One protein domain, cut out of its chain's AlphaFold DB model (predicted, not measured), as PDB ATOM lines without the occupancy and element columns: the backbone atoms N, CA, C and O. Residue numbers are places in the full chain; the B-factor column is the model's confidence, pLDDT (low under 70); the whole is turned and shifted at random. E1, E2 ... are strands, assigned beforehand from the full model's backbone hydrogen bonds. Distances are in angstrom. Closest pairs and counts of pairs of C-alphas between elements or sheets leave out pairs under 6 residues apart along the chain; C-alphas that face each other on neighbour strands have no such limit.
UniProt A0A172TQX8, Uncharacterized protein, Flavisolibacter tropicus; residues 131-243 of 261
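What this domain is: This is residues 131 to 243 of the 261 residues of an uncharacterized protein of Flavisolibacter tropicus (UniProt A0A172TQX8). With little regular structure, the domain is one bent, twisted sheet of three strands; residues 148 to 171 loop out beyond one end, 154 to 159 sticking out, and residues 201 to 243 fold back past the sheet. The 113 printed residues hold no named helix and E1, E2, E3, an all-strand antiparallel meander, each strand the neighbour of the one before. It is flat, 58 by 40 by 20 A, and only just loose, close to extended; radius of gyration of the C-alphas 19.7 A.

How they stand to each other: E2, residues 172 to 185, is the inner strand. E1, residues 136 to 147, forms a hairpin with it at 165 degrees; N 140 and O 180 are 2.8 A apart. E3, residues 189 to 200, forms another at 160 degrees; N 181 and O 193 are 2.8 A apart.

Where its parts are: E2 spans 36.9 A, E1 33.7 A from C-alpha 136 at (44.495, 39.535, -34.528), and E3 31.5 A to C-alpha 200 at (49.999, 41.927, -4.032). They bend by 54 degrees at 181, 51 at 139 and 62 at 195.

The domain as a whole: The C-alphas farthest apart, Glu 132 and Gly 157, are 60.5 A apart. The printed part has no cut. The link E1 to E2 is long. pLDDT is under 70 at 133 to 134 and 201 to 210.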
ATOM      1  N   LYS A 131      32.236  35.415 -38.472       83.38
ATOM      2  CA  LYS A 131      33.298  34.897 -39.350       83.38
ATOM      3  C   LYS A 131      34.311  35.953 -39.794       83.38
ATOM      4  O   LYS A 131      35.287  35.595 -40.434       83.38
ATOM      5  N   GLU A 132      34.099  37.227 -39.475       80.69
ATOM      6  CA  GLU A 132      34.941  38.327 -39.976       80.69
ATOM      7  C   GLU A 132      36.298  38.440 -39.259       80.69
ATOM      8  O   GLU A 132      37.218  39.079 -39.763       80.69
ATOM      9  N   TRP A 133      36.459  37.810 -38.093       68.69
ATOM     10  CA  TRP A 133      37.677  37.887 -37.288       68.69
ATOM     11  C   TRP A 133      38.575  36.664 -37.531       68.69
ATOM     12  O   TRP A 133      38.461  35.630 -36.876       68.69
ATOM     13  N   GLU A 134      39.498  36.787 -38.487       66.75
ATOM     14  CA  GLU A 134      40.372  35.678 -38.899       66.75
ATOM     15  C   GLU A 134      41.781  35.722 -38.300       66.75
ATOM     16  O   GLU A 134      42.475  34.714 -38.305       66.75
ATOM     17  N   ARG A 135      42.266  36.859 -37.798       85.25
ATOM     18  CA  ARG A 135      43.575  36.935 -37.131       85.25
ATOM     19  C   ARG A 135      43.725  38.274 -36.441       85.25
ATOM     20  O   ARG A 135      43.503  39.301 -37.074       85.25
ATOM     21  N   PHE A 136      44.159  38.281 -35.190       87.31
ATOM     22  CA  PHE A 136      44.495  39.535 -34.528       87.31
ATOM     23  C   PHE A 136      45.612  39.355 -33.511       87.31
ATOM     24  O   PHE A 136      45.863  38.251 -33.023       87.31
ATOM     25  N   THR A 137      46.263  40.469 -33.204       89.88
ATOM     26  CA  THR A 137      47.164  40.619 -32.068       89.88
ATOM     27  C   THR A 137      46.742  41.873 -31.325       89.88
ATOM     28  O   THR A 137      46.578  42.918 -31.951       89.88
ATOM     29  N   ALA A 138      46.552  41.761 -30.017       90.19
ATOM     30  CA  ALA A 138      46.190  42.875 -29.156       90.19
ATOM     31  C   ALA A 138      47.037  42.854 -27.883       90.19
ATOM     32  O   ALA A 138      47.373  41.784 -27.372       90.19
ATOM     33  N   GLU A 139      47.362  44.033 -27.364       90.94
ATOM     34  CA  GLU A 139      47.873  44.171 -26.004       90.94
ATOM     35  C   GLU A 139      46.683  44.174 -25.042       90.94
ATOM     36  O   GLU A 139      45.741  44.949 -25.200       90.94
ATOM     37  N   VAL A 140      46.696  43.265 -24.070       89.31
ATOM     38  CA  VAL A 140      45.607  43.077 -23.116       89.31
ATOM     39  C   VAL A 140      46.109  43.386 -21.716       89.31
ATOM     40  O   VAL A 140      46.976  42.694 -21.180       89.31
ATOM     41  N   TYR A 141      45.507  44.402 -21.108       88.06
ATOM     42  CA  TYR A 141      45.658  44.698 -19.692       88.06
ATOM     43  C   TYR A 141      44.567  43.980 -18.895       88.06
ATOM     44  O   TYR A 141      43.376  44.203 -19.106       88.06
ATOM     45  N   THR A 142      44.972  43.118 -17.965       85.31
ATOM     46  CA  THR A 142      44.071  42.396 -17.063       85.31
ATOM     47  C   THR A 142      44.323  42.830 -15.629       85.31
ATOM     48  O   THR A 142      45.445  42.742 -15.132       85.31
ATOM     49  N   LYS A 143      43.261  43.263 -14.946       86.69
ATOM     50  CA  LYS A 143      43.279  43.607 -13.524       86.69
ATOM     51  C   LYS A 143      42.227  42.801 -12.785       86.69
ATOM     52  O   LYS A 143      41.039  42.917 -13.072       86.69
ATOM     53  N   GLY A 144      42.656  42.033 -11.794       84.06
ATOM     54  CA  GLY A 144      41.752  41.357 -10.877       84.06
ATOM     55  C   GLY A 144      42.043  41.720  -9.434       84.06
ATOM     56  O   GLY A 144      43.192  41.886  -9.026       84.06
ATOM     57  N   GLN A 145      40.970  41.864  -8.664       86.06
ATOM     58  CA  GLN A 145      41.025  42.231  -7.259       86.06
ATOM     59  C   GLN A 145      40.060  41.373  -6.451       86.06
ATOM     60  O   GLN A 145      38.903  41.206  -6.836       86.06
ATOM     61  N   LEU A 146      40.523  40.878  -5.307       84.75
ATOM     62  CA  LEU A 146      39.668  40.240  -4.315       84.75
ATOM     63  C   LEU A 146      39.575  41.152  -3.102       84.75
ATOM     64  O   LEU A 146      40.587  41.552  -2.521       84.75
ATOM     65  N   ARG A 147      38.339  41.486  -2.736       86.62
ATOM     66  CA  ARG A 147      38.038  42.338  -1.590       86.62
ATOM     67  C   ARG A 147      37.151  41.600  -0.606       86.62
ATOM     68  O   ARG A 147      36.131  41.031  -0.994       86.62
ATOM     69  N   LEU A 148      37.511  41.672   0.667       87.62
ATOM     70  CA  LEU A 148      36.644  41.252   1.755       87.62
ATOM     71  C   LEU A 148      35.470  42.227   1.875       87.62
ATOM     72  O   LEU A 148      35.633  43.444   1.763       87.62
ATOM     73  N   ARG A 149      34.274  41.680   2.100       89.00
ATOM     74  CA  ARG A 149      33.093  42.479   2.463       89.00
ATOM     75  C   ARG A 149      33.084  42.788   3.961       89.00
ATOM     76  O   ARG A 149      32.738  43.901   4.343       89.00
ATOM     77  N   ASP A 150      33.471  41.800   4.763       89.56
ATOM     78  CA  ASP A 150      33.643  41.840   6.216       89.56
ATOM     79  C   ASP A 150      34.614  40.700   6.609       89.56
ATOM     80  O   ASP A 150      34.837  39.777   5.818       89.56
ATOM     81  N   TYR A 151      35.183  40.758   7.811       88.62
ATOM     82  CA  TYR A 151      35.931  39.681   8.456       88.62
ATOM     83  C   TYR A 151      35.824  39.789   9.992       88.62
ATOM     84  O   TYR A 151      35.634  40.884  10.538       88.62
ATOM     85  N   PRO A 152      35.929  38.668  10.728       89.56
ATOM     86  CA  PRO A 152      35.897  38.702  12.184       89.56
ATOM     87  C   PRO A 152      37.159  39.378  12.735       89.56
ATOM     88  O   PRO A 152      38.271  39.079  12.318       89.56
ATOM     89  N   THR A 153      37.008  40.260  13.725       87.19
ATOM     90  CA  THR A 153      38.148  40.963  14.353       87.19
ATOM     91  C   THR A 153      39.054  40.034  15.163       87.19
ATOM     92  O   THR A 153      40.204  40.371  15.443       87.19
ATOM     93  N   LYS A 154      38.540  38.858  15.542       90.94
ATOM     94  CA  LYS A 154      39.287  37.781  16.188       90.94
ATOM     95  C   LYS A 154      38.933  36.442  15.553       90.94
ATOM     96  O   LYS A 154      37.758  36.152  15.349       90.94
ATOM     97  N   PHE A 155      39.935  35.605  15.327       89.88
ATOM     98  CA  PHE A 155      39.767  34.225  14.892       89.88
ATOM     99  C   PHE A 155      40.621  33.326  15.779       89.88
ATOM    100  O   PHE A 155      41.791  33.614  16.009       89.88
ATOM    101  N   MET A 156      40.013  32.285  16.353       91.50
ATOM    102  CA  MET A 156      40.678  31.388  17.314       91.50
ATOM    103  C   MET A 156      41.401  32.130  18.461       91.50
ATOM    104  O   MET A 156      42.487  31.753  18.885       91.50
ATOM    105  N   GLY A 157      40.809  33.223  18.957       88.25
ATOM    106  CA  GLY A 157      41.380  34.036  20.041       88.25
ATOM    107  C   GLY A 157      42.505  34.991  19.620       88.25
ATOM    108  O   GLY A 157      42.859  35.872  20.401       88.25
ATOM    109  N   GLN A 158      43.007  34.894  18.388       88.94
ATOM    110  CA  GLN A 158      44.000  35.810  17.830       88.94
ATOM    111  C   GLN A 158      43.308  36.982  17.130       88.94
ATOM    112  O   GLN A 158      42.319  36.795  16.418       88.94
ATOM    113  N   LYS A 159      43.800  38.206  17.354       88.06
ATOM    114  CA  LYS A 159      43.316  39.395  16.642       88.06
ATOM    115  C   LYS A 159      43.757  39.297  15.181       88.06
ATOM    116  O   LYS A 159      44.932  39.063  14.925       88.06
ATOM    117  N   ILE A 160      42.826  39.491  14.250       82.88
ATOM    118  CA  ILE A 160      43.158  39.613  12.828       82.88
ATOM    119  C   ILE A 160      43.479  41.080  12.553       82.88
ATOM    120  O   ILE A 160      42.600  41.939  12.664       82.88
ATOM    121  N   ASP A 161      44.734  41.351  12.211       81.81
ATOM    122  CA  ASP A 161      45.241  42.670  11.844       81.81
ATOM    123  C   ASP A 161      45.994  42.567  10.514       81.81
ATOM    124  O   ASP A 161      46.719  41.600  10.291       81.81
ATOM    125  N   PHE A 162      45.774  43.532   9.623       81.12
ATOM    126  CA  PHE A 162      46.432  43.588   8.312       81.12
ATOM    127  C   PHE A 162      47.648  44.520   8.322       81.12
ATOM    128  O   PHE A 162      48.326  44.620   7.304       81.12
ATOM    129  N   GLU A 163      47.916  45.194   9.451       79.12
ATOM    130  CA  GLU A 163      49.082  46.071   9.662       79.12
ATOM    131  C   GLU A 163      49.217  47.202   8.622       79.12
ATOM    132  O   GLU A 163      50.272  47.807   8.456       79.12
ATOM    133  N   ASP A 164      48.120  47.533   7.940       76.25
ATOM    134  CA  ASP A 164      48.051  48.543   6.881       76.25
ATOM    135  C   ASP A 164      47.582  49.919   7.392       76.25
ATOM    136  O   ASP A 164      47.457  50.866   6.617       76.25
ATOM    137  N   GLY A 165      47.313  50.037   8.700       76.25
ATOM    138  CA  GLY A 165      46.828  51.262   9.347       76.25
ATOM    139  C   GLY A 165      45.374  51.621   9.023       76.25
ATOM    140  O   GLY A 165      44.869  52.632   9.513       76.25
ATOM    141  N   ASP A 166      44.679  50.804   8.231       75.19
ATOM    142  CA  ASP A 166      43.294  51.029   7.840       75.19
ATOM    143  C   ASP A 166      42.342  50.241   8.763       75.19
ATOM    144  O   ASP A 166      42.471  49.035   8.967       75.19
ATOM    145  N   THR A 167      41.357  50.928   9.344       76.62
ATOM    146  CA  THR A 167      40.379  50.334  10.277       76.62
ATOM    147  C   THR A 167      39.153  49.747   9.571       76.62
ATOM    148  O   THR A 167      38.295  49.133  10.212       76.62
ATOM    149  N   SER A 168      39.055  49.913   8.249       81.38
ATOM    150  CA  SER A 168      37.972  49.380   7.435       81.38
ATOM    151  C   SER A 168      37.971  47.856   7.428       81.38
ATOM    152  O   SER A 168      38.980  47.198   7.190       81.38
ATOM    153  N   LYS A 169      36.779  47.273   7.565       82.50
ATOM    154  CA  LYS A 169      36.590  45.832   7.376       82.50
ATOM    155  C   LYS A 169      36.660  45.384   5.910       82.50
ATOM    156  O   LYS A 169      36.687  44.190   5.616       82.50
ATOM    157  N   ARG A 170      36.663  46.334   4.970       85.31
ATOM    158  CA  ARG A 170      36.779  46.068   3.535       85.31
ATOM    159  C   ARG A 170      38.245  46.099   3.136       85.31
ATOM    160  O   ARG A 170      38.774  47.163   2.836       85.31
ATOM    161  N   LYS A 171      38.878  44.928   3.114       83.06
ATOM    162  CA  LYS A 171      40.303  44.775   2.797       83.06
ATOM    163  C   LYS A 171      40.518  44.193   1.412       83.06
ATOM    164  O   LYS A 171      39.812  43.264   1.018       83.06
ATOM    165  N   ILE A 172      41.496  44.721   0.680       82.19
ATOM    166  CA  ILE A 172      41.979  44.111  -0.562       82.19
ATOM    167  C   ILE A 172      42.990  43.039  -0.165       82.19
ATOM    168  O   ILE A 172      44.065  43.360   0.324       82.19
ATOM    169  N   ILE A 173      42.642  41.769  -0.360       83.00
ATOM    170  CA  ILE A 173      43.509  40.637   0.015       83.00
ATOM    171  C   ILE A 173      44.318  40.099  -1.165       83.00
ATOM    172  O   ILE A 173      45.277  39.356  -0.980       83.00
ATOM    173  N   PHE A 174      43.929  40.476  -2.382       82.19
ATOM    174  CA  PHE A 174      44.636  40.116  -3.597       82.19
ATOM    175  C   PHE A 174      44.436  41.198  -4.649       82.19
ATOM    176  O   PHE A 174      43.308  41.636  -4.895       82.19
ATOM    177  N   LEU A 175      45.530  41.595  -5.284       84.75
ATOM    178  CA  LEU A 175      45.536  42.435  -6.473       84.75
ATOM    179  C   LEU A 175      46.501  41.808  -7.471       84.75
ATOM    180  O   LEU A 175      47.643  41.532  -7.116       84.75
ATOM    181  N   SER A 176      46.051  41.611  -8.705       86.19
ATOM    182  CA  SER A 176      46.886  41.176  -9.820       86.19
ATOM    183  C   SER A 176      46.646  42.100 -10.998       86.19
ATOM    184  O   SER A 176      45.509  42.238 -11.447       86.19
ATOM    185  N   GLU A 177      47.715  42.691 -11.512       87.06
ATOM    186  CA  GLU A 177      47.715  43.479 -12.740       87.06
ATOM    187  C   GLU A 177      48.725  42.880 -13.715       87.06
ATOM    188  O   GLU A 177      49.892  42.704 -13.365       87.06
ATOM    189  N   SER A 178      48.276  42.556 -14.922       86.69
ATOM    190  CA  SER A 178      49.081  41.894 -15.948       86.69
ATOM    191  C   SER A 178      48.876  42.565 -17.299       86.69
ATOM    192  O   SER A 178      47.743  42.846 -17.682       86.69
ATOM    193  N   ILE A 179      49.964  42.781 -18.036       88.06
ATOM    194  CA  ILE A 179      49.936  43.184 -19.446       88.06
ATOM    195  C   ILE A 179      50.458  42.005 -20.259       88.06
ATOM    196  O   ILE A 179      51.529  41.467 -19.957       88.06
ATOM    197  N   ALA A 180      49.705  41.591 -21.272       89.62
ATOM    198  CA  ALA A 180      50.080  40.491 -22.146       89.62
ATOM    199  C   ALA A 180      49.756  40.802 -23.606       89.62
ATOM    200  O   ALA A 180      48.698  41.343 -23.913       89.62
ATOM    201  N   THR A 181      50.627  40.381 -24.514       91.25
ATOM    202  CA  THR A 181      50.309  40.334 -25.941       91.25
ATOM    203  C   THR A 181      49.516  39.064 -26.214       91.25
ATOM    204  O   THR A 181      49.995  37.955 -25.966       91.25
ATOM    205  N   TYR A 182      48.298  39.218 -26.725       90.50
ATOM    206  CA  TYR A 182      47.417  38.119 -27.087       90.50
ATOM    207  C   TYR A 182      47.247  38.050 -28.600       90.50
ATOM    208  O   TYR A 182      46.714  38.969 -29.222       90.50
ATOM    209  N   SER A 183      47.705  36.950 -29.193       91.12
ATOM    210  CA  SER A 183      47.620  36.694 -30.629       91.12
ATOM    211  C   SER A 183      46.731  35.493 -30.907       91.12
ATOM    212  O   SER A 183      46.941  34.424 -30.333       91.12
ATOM    213  N   VAL A 184      45.792  35.635 -31.840       88.69
ATOM    214  CA  VAL A 184      44.872  34.568 -32.251       88.69
ATOM    215  C   VAL A 184      44.937  34.341 -33.753       88.69
ATOM    216  O   VAL A 184      44.951  35.280 -34.547       88.69
ATOM    217  N   ALA A 185      44.988  33.065 -34.129       87.56
ATOM    218  CA  ALA A 185      44.902  32.561 -35.489       87.56
ATOM    219  C   ALA A 185      44.011  31.291 -35.506       87.56
ATOM    220  O   ALA A 185      44.394  30.254 -34.956       87.56
ATOM    221  N   PRO A 186      42.826  31.328 -36.131       77.38
ATOM    222  CA  PRO A 186      41.963  30.177 -36.343       77.38
ATOM    223  C   PRO A 186      42.688  29.026 -37.067       77.38
ATOM    224  O   PRO A 186      43.678  29.246 -37.771       77.38
ATOM    225  N   PRO A 187      42.212  27.778 -36.922       71.75
ATOM    226  CA  PRO A 187      41.027  27.395 -36.156       71.75
ATOM    227  C   PRO A 187      41.242  27.366 -34.636       71.75
ATOM    228  O   PRO A 187      40.306  27.678 -33.922       71.75
ATOM    229  N   ASN A 188      42.449  27.070 -34.133       76.56
ATOM    230  CA  ASN A 188      42.690  26.829 -32.696       76.56
ATOM    231  C   ASN A 188      44.062  27.326 -32.196       76.56
ATOM    232  O   ASN A 188      44.580  26.817 -31.203       76.56
ATOM    233  N   LYS A 189      44.714  28.272 -32.884       85.56
ATOM    234  CA  LYS A 189      46.004  28.803 -32.425       85.56
ATOM    235  C   LYS A 189      45.772  30.089 -31.650       85.56
ATOM    236  O   LYS A 189      45.271  31.071 -32.186       85.56
ATOM    237  N   SER A 190      46.192  30.095 -30.396       87.88
ATOM    238  CA  SER A 190      46.340  31.320 -29.623       87.88
ATOM    239  C   SER A 190      47.697  31.320 -28.930       87.88
ATOM    240  O   SER A 190      48.245  30.260 -28.621       87.88
ATOM    241  N   LYS A 191      48.272  32.506 -28.748       90.31
ATOM    242  CA  LYS A 191      49.521  32.721 -28.022       90.31
ATOM    243  C   LYS A 191      49.299  33.872 -27.053       90.31
ATOM    244  O   LYS A 191      48.875  34.947 -27.472       90.31
ATOM    245  N   VAL A 192      49.588  33.632 -25.780       89.25
ATOM    246  CA  VAL A 192      49.646  34.664 -24.742       89.25
ATOM    247  C   VAL A 192      51.113  34.851 -24.379       89.25
ATOM    248  O   VAL A 192      51.788  33.891 -24.015       89.25
ATOM    249  N   GLU A 193      51.607  36.075 -24.496       89.81
ATOM    250  CA  GLU A 193      52.957  36.459 -24.095       89.81
ATOM    251  C   GLU A 193      52.854  37.515 -22.997       89.81
ATOM    252  O   GLU A 193      52.504  38.664 -23.253       89.81
ATOM    253  N   VAL A 194      53.083  37.095 -21.752       87.19
ATOM    254  CA  VAL A 194      52.982  37.975 -20.583       87.19
ATOM    255  C   VAL A 194      54.206  38.885 -20.547       87.19
ATOM    256  O   VAL A 194      55.321  38.407 -20.363       87.19
ATOM    257  N   ILE A 195      53.988  40.189 -20.711       86.00
ATOM    258  CA  ILE A 195      55.046  41.206 -20.708       86.00
ATOM    259  C   ILE A 195      55.445  41.519 -19.268       86.00
ATOM    260  O   ILE A 195      56.618  41.487 -18.904       86.00
ATOM    261  N   ALA A 196      54.450  41.821 -18.433       85.00
ATOM    262  CA  ALA A 196      54.654  42.192 -17.044       85.00
ATOM    263  C   ALA A 196      53.476  41.732 -16.189       85.00
ATOM    264  O   ALA A 196      52.333  41.676 -16.645       85.00
ATOM    265  N   THR A 197      53.751  41.396 -14.930       84.50
ATOM    266  CA  THR A 197      52.728  41.074 -13.932       84.50
ATOM    267  C   THR A 197      53.155  41.605 -12.573       84.50
ATOM    268  O   THR A 197      54.289  41.400 -12.144       84.50
ATOM    269  N   LYS A 198      52.232  42.278 -11.888       83.75
ATOM    270  CA  LYS A 198      52.381  42.771 -10.522       83.75
ATOM    271  C   LYS A 198      51.294  42.144  -9.658       83.75
ATOM    272  O   LYS A 198      50.112  42.303  -9.951       83.75
ATOM    273  N   VAL A 199      51.697  41.462  -8.588       80.31
ATOM    274  CA  VAL A 199      50.783  40.829  -7.626       80.31
ATOM    275  C   VAL A 199      51.026  41.390  -6.227       80.31
ATOM    276  O   VAL A 199      52.163  41.650  -5.839       80.31
ATOM    277  N   SER A 200      49.958  41.591  -5.460       75.88
ATOM    278  CA  SER A 200      49.999  41.927  -4.032       75.88
ATOM    279  C   SER A 200      49.180  40.904  -3.240       75.88
ATOM    280  O   SER A 200      48.098  40.515  -3.681       75.88
ATOM    281  N   GLY A 201      49.703  40.454  -2.094       67.75
ATOM    282  CA  GLY A 201      49.124  39.394  -1.254       67.75
ATOM    283  C   GLY A 201      49.979  38.121  -1.237       67.75
ATOM    284  O   GLY A 201      50.568  37.792  -0.212       67.75
ATOM    285  N   GLN A 202      50.114  37.432  -2.377       57.91
ATOM    286  CA  GLN A 202      51.005  36.271  -2.543       57.91
ATOM    287  C   GLN A 202      51.879  36.441  -3.789       57.91
ATOM    288  O   GLN A 202      51.403  36.306  -4.912       57.91
ATOM    289  N   SER A 203      53.171  36.718  -3.595       50.62
ATOM    290  CA  SER A 203      54.134  36.985  -4.678       50.62
ATOM    291  C   SER A 203      54.402  35.790  -5.599       50.62
ATOM    292  O   SER A 203      54.896  35.981  -6.704       50.62
ATOM    293  N   ASN A 204      54.080  34.571  -5.152       52.94
ATOM    294  CA  ASN A 204      54.340  33.326  -5.887       52.94
ATOM    295  C   ASN A 204      53.123  32.826  -6.685       52.94
ATOM    296  O   ASN A 204      53.191  31.763  -7.297       52.94
ATOM    297  N   ALA A 205      52.001  33.550  -6.662       52.66
ATOM    298  CA  ALA A 205      50.842  33.203  -7.469       52.66
ATOM    299  C   ALA A 205      51.079  33.615  -8.929       52.66
ATOM    300  O   ALA A 205      51.484  34.745  -9.207       52.66
ATOM    301  N   TYR A 206      50.785  32.716  -9.871       56.75
ATOM    302  CA  TYR A 206      50.622  33.092 -11.272       56.75
ATOM    303  C   TYR A 206      49.494  34.131 -11.327       56.75
ATOM    304  O   TYR A 206      48.370  33.840 -10.916       56.75
ATOM    305  N   GLY A 207      49.804  35.366 -11.731       59.75
ATOM    306  CA  GLY A 207      48.808  36.433 -11.844       59.75
ATOM    307  C   GLY A 207      47.630  36.037 -12.742       59.75
ATOM    308  O   GLY A 207      47.677  35.046 -13.470       59.75
ATOM    309  N   LEU A 208      46.554  36.821 -12.704       66.19
ATOM    310  CA  LEU A 208      45.370  36.624 -13.549       66.19
ATOM    311  C   LEU A 208      45.688  37.015 -15.004       66.19
ATOM    312  O   LEU A 208      45.287  38.077 -15.465       66.19
ATOM    313  N   SER A 209      46.450  36.185 -15.717       60.12
ATOM    314  CA  SER A 209      47.021  36.495 -17.038       60.12
ATOM    315  C   SER A 209      46.476  35.617 -18.172       60.12
ATOM    316  O   SER A 209      47.172  35.340 -19.147       60.12
ATOM    317  N   ALA A 210      45.213  35.195 -18.071       69.12
ATOM    318  CA  ALA A 210      44.529  34.435 -19.116       69.12
ATOM    319  C   ALA A 210      43.437  35.296 -19.783       69.12
ATOM    320  O   ALA A 210      42.281  35.242 -19.354       69.12
ATOM    321  N   PRO A 211      43.773  36.110 -20.805       75.06
ATOM    322  CA  PRO A 211      42.764  36.849 -21.552       75.06
ATOM    323  C   PRO A 211      41.802  35.877 -22.246       75.06
ATOM    324  O   PRO A 211      42.218  34.863 -22.810       75.06
ATOM    325  N   GLN A 212      40.507  36.188 -22.203       74.69
ATOM    326  CA  GLN A 212      39.453  35.397 -22.832       74.69
ATOM    327  C   GLN A 212      38.749  36.220 -23.908       74.69
ATOM    328  O   GLN A 212      38.447  37.394 -23.705       74.69
ATOM    329  N   ILE A 213      38.449  35.587 -25.043       79.62
ATOM    330  CA  ILE A 213      37.595  36.184 -26.071       79.62
ATOM    331  C   ILE A 213      36.149  35.874 -25.721       79.62
ATOM    332  O   ILE A 213      35.740  34.713 -25.719       79.62
ATOM    333  N   ILE A 214      35.366  36.921 -25.491       84.75
ATOM    334  CA  ILE A 214      33.922  36.813 -25.313       84.75
ATOM    335  C   ILE A 214      33.264  37.310 -26.595       84.75
ATOM    336  O   ILE A 214      33.385  38.476 -26.957       84.75
ATOM    337  N   SER A 215      32.570  36.413 -27.292       87.06
ATOM    338  CA  SER A 215      31.832  36.752 -28.508       87.06
ATOM    339  C   SER A 215      30.336  36.622 -28.267       87.06
ATOM    340  O   SER A 215      29.806  35.513 -28.171       87.06
ATOM    341  N   PHE A 216      29.643  37.761 -28.246       91.69
ATOM    342  CA  PHE A 216      28.179  37.802 -28.243       91.69
ATOM    343  C   PHE A 216      27.575  37.336 -29.571       91.69
ATOM    344  O   PHE A 216      26.368  37.132 -29.662       91.69
ATOM    345  N   TYR A 217      28.388  37.099 -30.604       92.06
ATOM    346  CA  TYR A 217      27.893  36.494 -31.830       92.06
ATOM    347  C   TYR A 217      27.641  34.989 -31.699       92.06
ATOM    348  O   TYR A 217      27.023  34.411 -32.588       92.06
ATOM    349  N   ASN A 218      28.068  34.330 -30.621       92.00
ATOM    350  CA  ASN A 218      27.639  32.965 -30.318       92.00
ATOM    351  C   ASN A 218      26.258  32.972 -29.652       92.00
ATOM    352  O   ASN A 218      25.955  33.868 -28.874       92.00
ATOM    353  N   ASN A 219      25.416  31.967 -29.924       93.69
ATOM    354  CA  ASN A 219      24.097  31.868 -29.272       93.69
ATOM    355  C   ASN A 219      24.220  31.639 -27.758       93.69
ATOM    356  O   ASN A 219      23.387  32.127 -26.999       93.69
ATOM    357  N   ASN A 220      25.254  30.908 -27.339       93.19
ATOM    358  CA  ASN A 220      25.576  30.663 -25.943       93.19
ATOM    359  C   ASN A 220      26.986  31.184 -25.653       93.19
ATOM    360  O   ASN A 220      27.938  30.832 -26.354       93.19
ATOM    361  N   VAL A 221      27.098  32.041 -24.649       91.56
ATOM    362  CA  VAL A 221      28.324  32.706 -24.220       91.56
ATOM    363  C   VAL A 221      28.782  32.052 -22.924       91.56
ATOM    364  O   VAL A 221      28.169  32.234 -21.875       91.56
ATOM    365  N   SER A 222      29.866  31.285 -22.991       85.06
ATOM    366  CA  SER A 222      30.457  30.645 -21.814       85.06
ATOM    367  C   SER A 222      31.536  31.541 -21.214       85.06
ATOM    368  O   SER A 222      32.510  31.873 -21.887       85.06
ATOM    369  N   ILE A 223      31.371  31.919 -19.946       81.56
ATOM    370  CA  ILE A 223      32.331  32.739 -19.193       81.56
ATOM    371  C   ILE A 223      32.911  31.866 -18.078       81.56
ATOM    372  O   ILE A 223      32.524  31.962 -16.916       81.56
ATOM    373  N   GLY A 224      33.809  30.962 -18.475       72.88
ATOM    374  CA  GLY A 224      34.418  29.969 -17.591       72.88
ATOM    375  C   GLY A 224      33.441  28.925 -17.037       72.88
ATOM    376  O   GLY A 224      32.222  29.087 -17.060       72.88
ATOM    377  N   ASP A 225      34.004  27.851 -16.491       70.94
ATOM    378  CA  ASP A 225      33.222  26.705 -16.014       70.94
ATOM    379  C   ASP A 225      32.681  26.892 -14.589       70.94
ATOM    380  O   ASP A 225      31.873  26.100 -14.132       70.94
ATOM    381  N   ASN A 226      33.110  27.933 -13.867       73.94
ATOM    382  CA  ASN A 226      32.779  28.116 -12.446       73.94
ATOM    383  C   ASN A 226      31.652  29.127 -12.183       73.94
ATOM    384  O   ASN A 226      31.222  29.272 -11.041       73.94
ATOM    385  N   LEU A 227      31.206  29.869 -13.203       74.81
ATOM    386  CA  LEU A 227      30.107  30.834 -13.062       74.81
ATOM    387  C   LEU A 227      28.765  30.205 -13.429       74.81
ATOM    388  O   LEU A 227      27.798  30.324 -12.679       74.81
ATOM    389  N   ASN A 228      28.706  29.552 -14.589       81.69
ATOM    390  CA  ASN A 228      27.531  28.836 -15.058       81.69
ATOM    391  C   ASN A 228      27.947  27.801 -16.108       81.69
ATOM    392  O   ASN A 228      28.296  28.160 -17.232       81.69
ATOM    393  N   ASN A 229      27.835  26.520 -15.762       81.88
ATOM    394  CA  ASN A 229      28.213  25.407 -16.637       81.88
ATOM    395  C   ASN A 229      27.367  25.343 -17.919       81.88
ATOM    396  O   ASN A 229      27.760  24.700 -18.888       81.88
ATOM    397  N   HIS A 230      26.201  25.995 -17.934       86.00
ATOM    398  CA  HIS A 230      25.321  26.070 -19.097       86.00
ATOM    399  C   HIS A 230      25.568  27.306 -19.970       86.00
ATOM    400  O   HIS A 230      25.013  27.374 -21.064       86.00
ATOM    401  N   GLY A 231      26.409  28.252 -19.535       89.31
ATOM    402  CA  GLY A 231      26.647  29.519 -20.226       89.31
ATOM    403  C   GLY A 231      25.481  30.510 -20.125       89.31
ATOM    404  O   GLY A 231      24.518  30.315 -19.383       89.31
ATOM    405  N   PHE A 232      25.598  31.613 -20.856       92.94
ATOM    406  CA  PHE A 232      24.621  32.696 -20.906       92.94
ATOM    407  C   PHE A 232      24.088  32.856 -22.327       92.94
ATOM    408  O   PHE A 232      24.852  32.889 -23.290       92.94
ATOM    409  N   ILE A 233      22.773  33.004 -22.469       94.75
ATOM    410  CA  ILE A 233      22.158  33.257 -23.775       94.75
ATOM    411  C   ILE A 233      22.645  34.617 -24.276       94.75
ATOM    412  O   ILE A 233      22.642  35.592 -23.533       94.75
ATOM    413  N   SER A 234      23.098  34.705 -25.523       95.62
ATOM    414  CA  SER A 234      23.502  36.001 -26.073       95.62
ATOM    415  C   SER A 234      22.293  36.939 -26.229       95.62
ATOM    416  O   SER A 234      21.242  36.491 -26.699       95.62
ATOM    417  N   PRO A 235      22.438  38.255 -25.966       96.06
ATOM    418  CA  PRO A 235      21.412  39.258 -26.272       96.06
ATOM    419  C   PRO A 235      21.041  39.351 -27.758       96.06
ATOM    420  O   PRO A 235      20.070  40.011 -28.104       96.06
ATOM    421  N   ILE A 236      21.807  38.715 -28.646       96.50
ATOM    422  CA  ILE A 236      21.513  38.600 -30.080       96.50
ATOM    423  C   ILE A 236      21.471  37.133 -30.534       96.50
ATOM    424  O   ILE A 236      21.665  36.842 -31.713       96.50
ATOM    425  N   ALA A 237      21.232  36.189 -29.618       96.88
ATOM    426  CA  ALA A 237      20.966  34.796 -29.961       96.88
ATOM    427  C   ALA A 237      19.709  34.652 -30.838       96.88
ATOM    428  O   ALA A 237      18.801  35.483 -30.795       96.88
ATOM    429  N   ASP A 238      19.614  33.551 -31.587       95.44
ATOM    430  CA  ASP A 238      18.487  33.296 -32.502       95.44
ATOM    431  C   ASP A 238      17.109  33.368 -31.804       95.44
ATOM    432  O   ASP A 238      16.113  33.742 -32.420       95.44
ATOM    433  N   ASN A 239      17.052  33.049 -30.508       94.38
ATOM    434  CA  ASN A 239      15.854  33.071 -29.668       94.38
ATOM    435  C   ASN A 239      15.866  34.176 -28.593       94.38
ATOM    436  O   ASN A 239      15.022  34.132 -27.696       94.38
ATOM    437  N   ALA A 240      16.765  35.165 -28.677       95.38
ATOM    438  CA  ALA A 240      16.998  36.158 -27.621       95.38
ATOM    439  C   ALA A 240      15.745  36.955 -27.213       95.38
ATOM    440  O   ALA A 240      15.590  37.294 -26.042       95.38
ATOM    441  N   LEU A 241      14.797  37.156 -28.136       94.50
ATOM    442  CA  LEU A 241      13.530  37.857 -27.876       94.50
ATOM    443  C   LEU A 241      12.636  37.188 -26.811       94.50
ATOM    444  O   LEU A 241      11.717  37.829 -26.318       94.50
ATOM    445  N   HIS A 242      12.888  35.924 -26.450       95.12
ATOM    446  CA  HIS A 242      12.168  35.228 -25.373       95.12
ATOM    447  C   HIS A 242      12.830  35.389 -23.995       95.12
ATOM    448  O   HIS A 242      12.222  35.040 -22.986       95.12
ATOM    449  N   PHE A 243      14.076  35.871 -23.948       94.31
ATOM    450  CA  PHE A 243      14.890  35.949 -22.728       94.31
ATOM    451  C   PHE A 243      15.189  37.387 -22.297       94.31
ATOM    452  O   PHE A 243      15.504  37.618 -21.133       94.31
TER     453      PHE A 243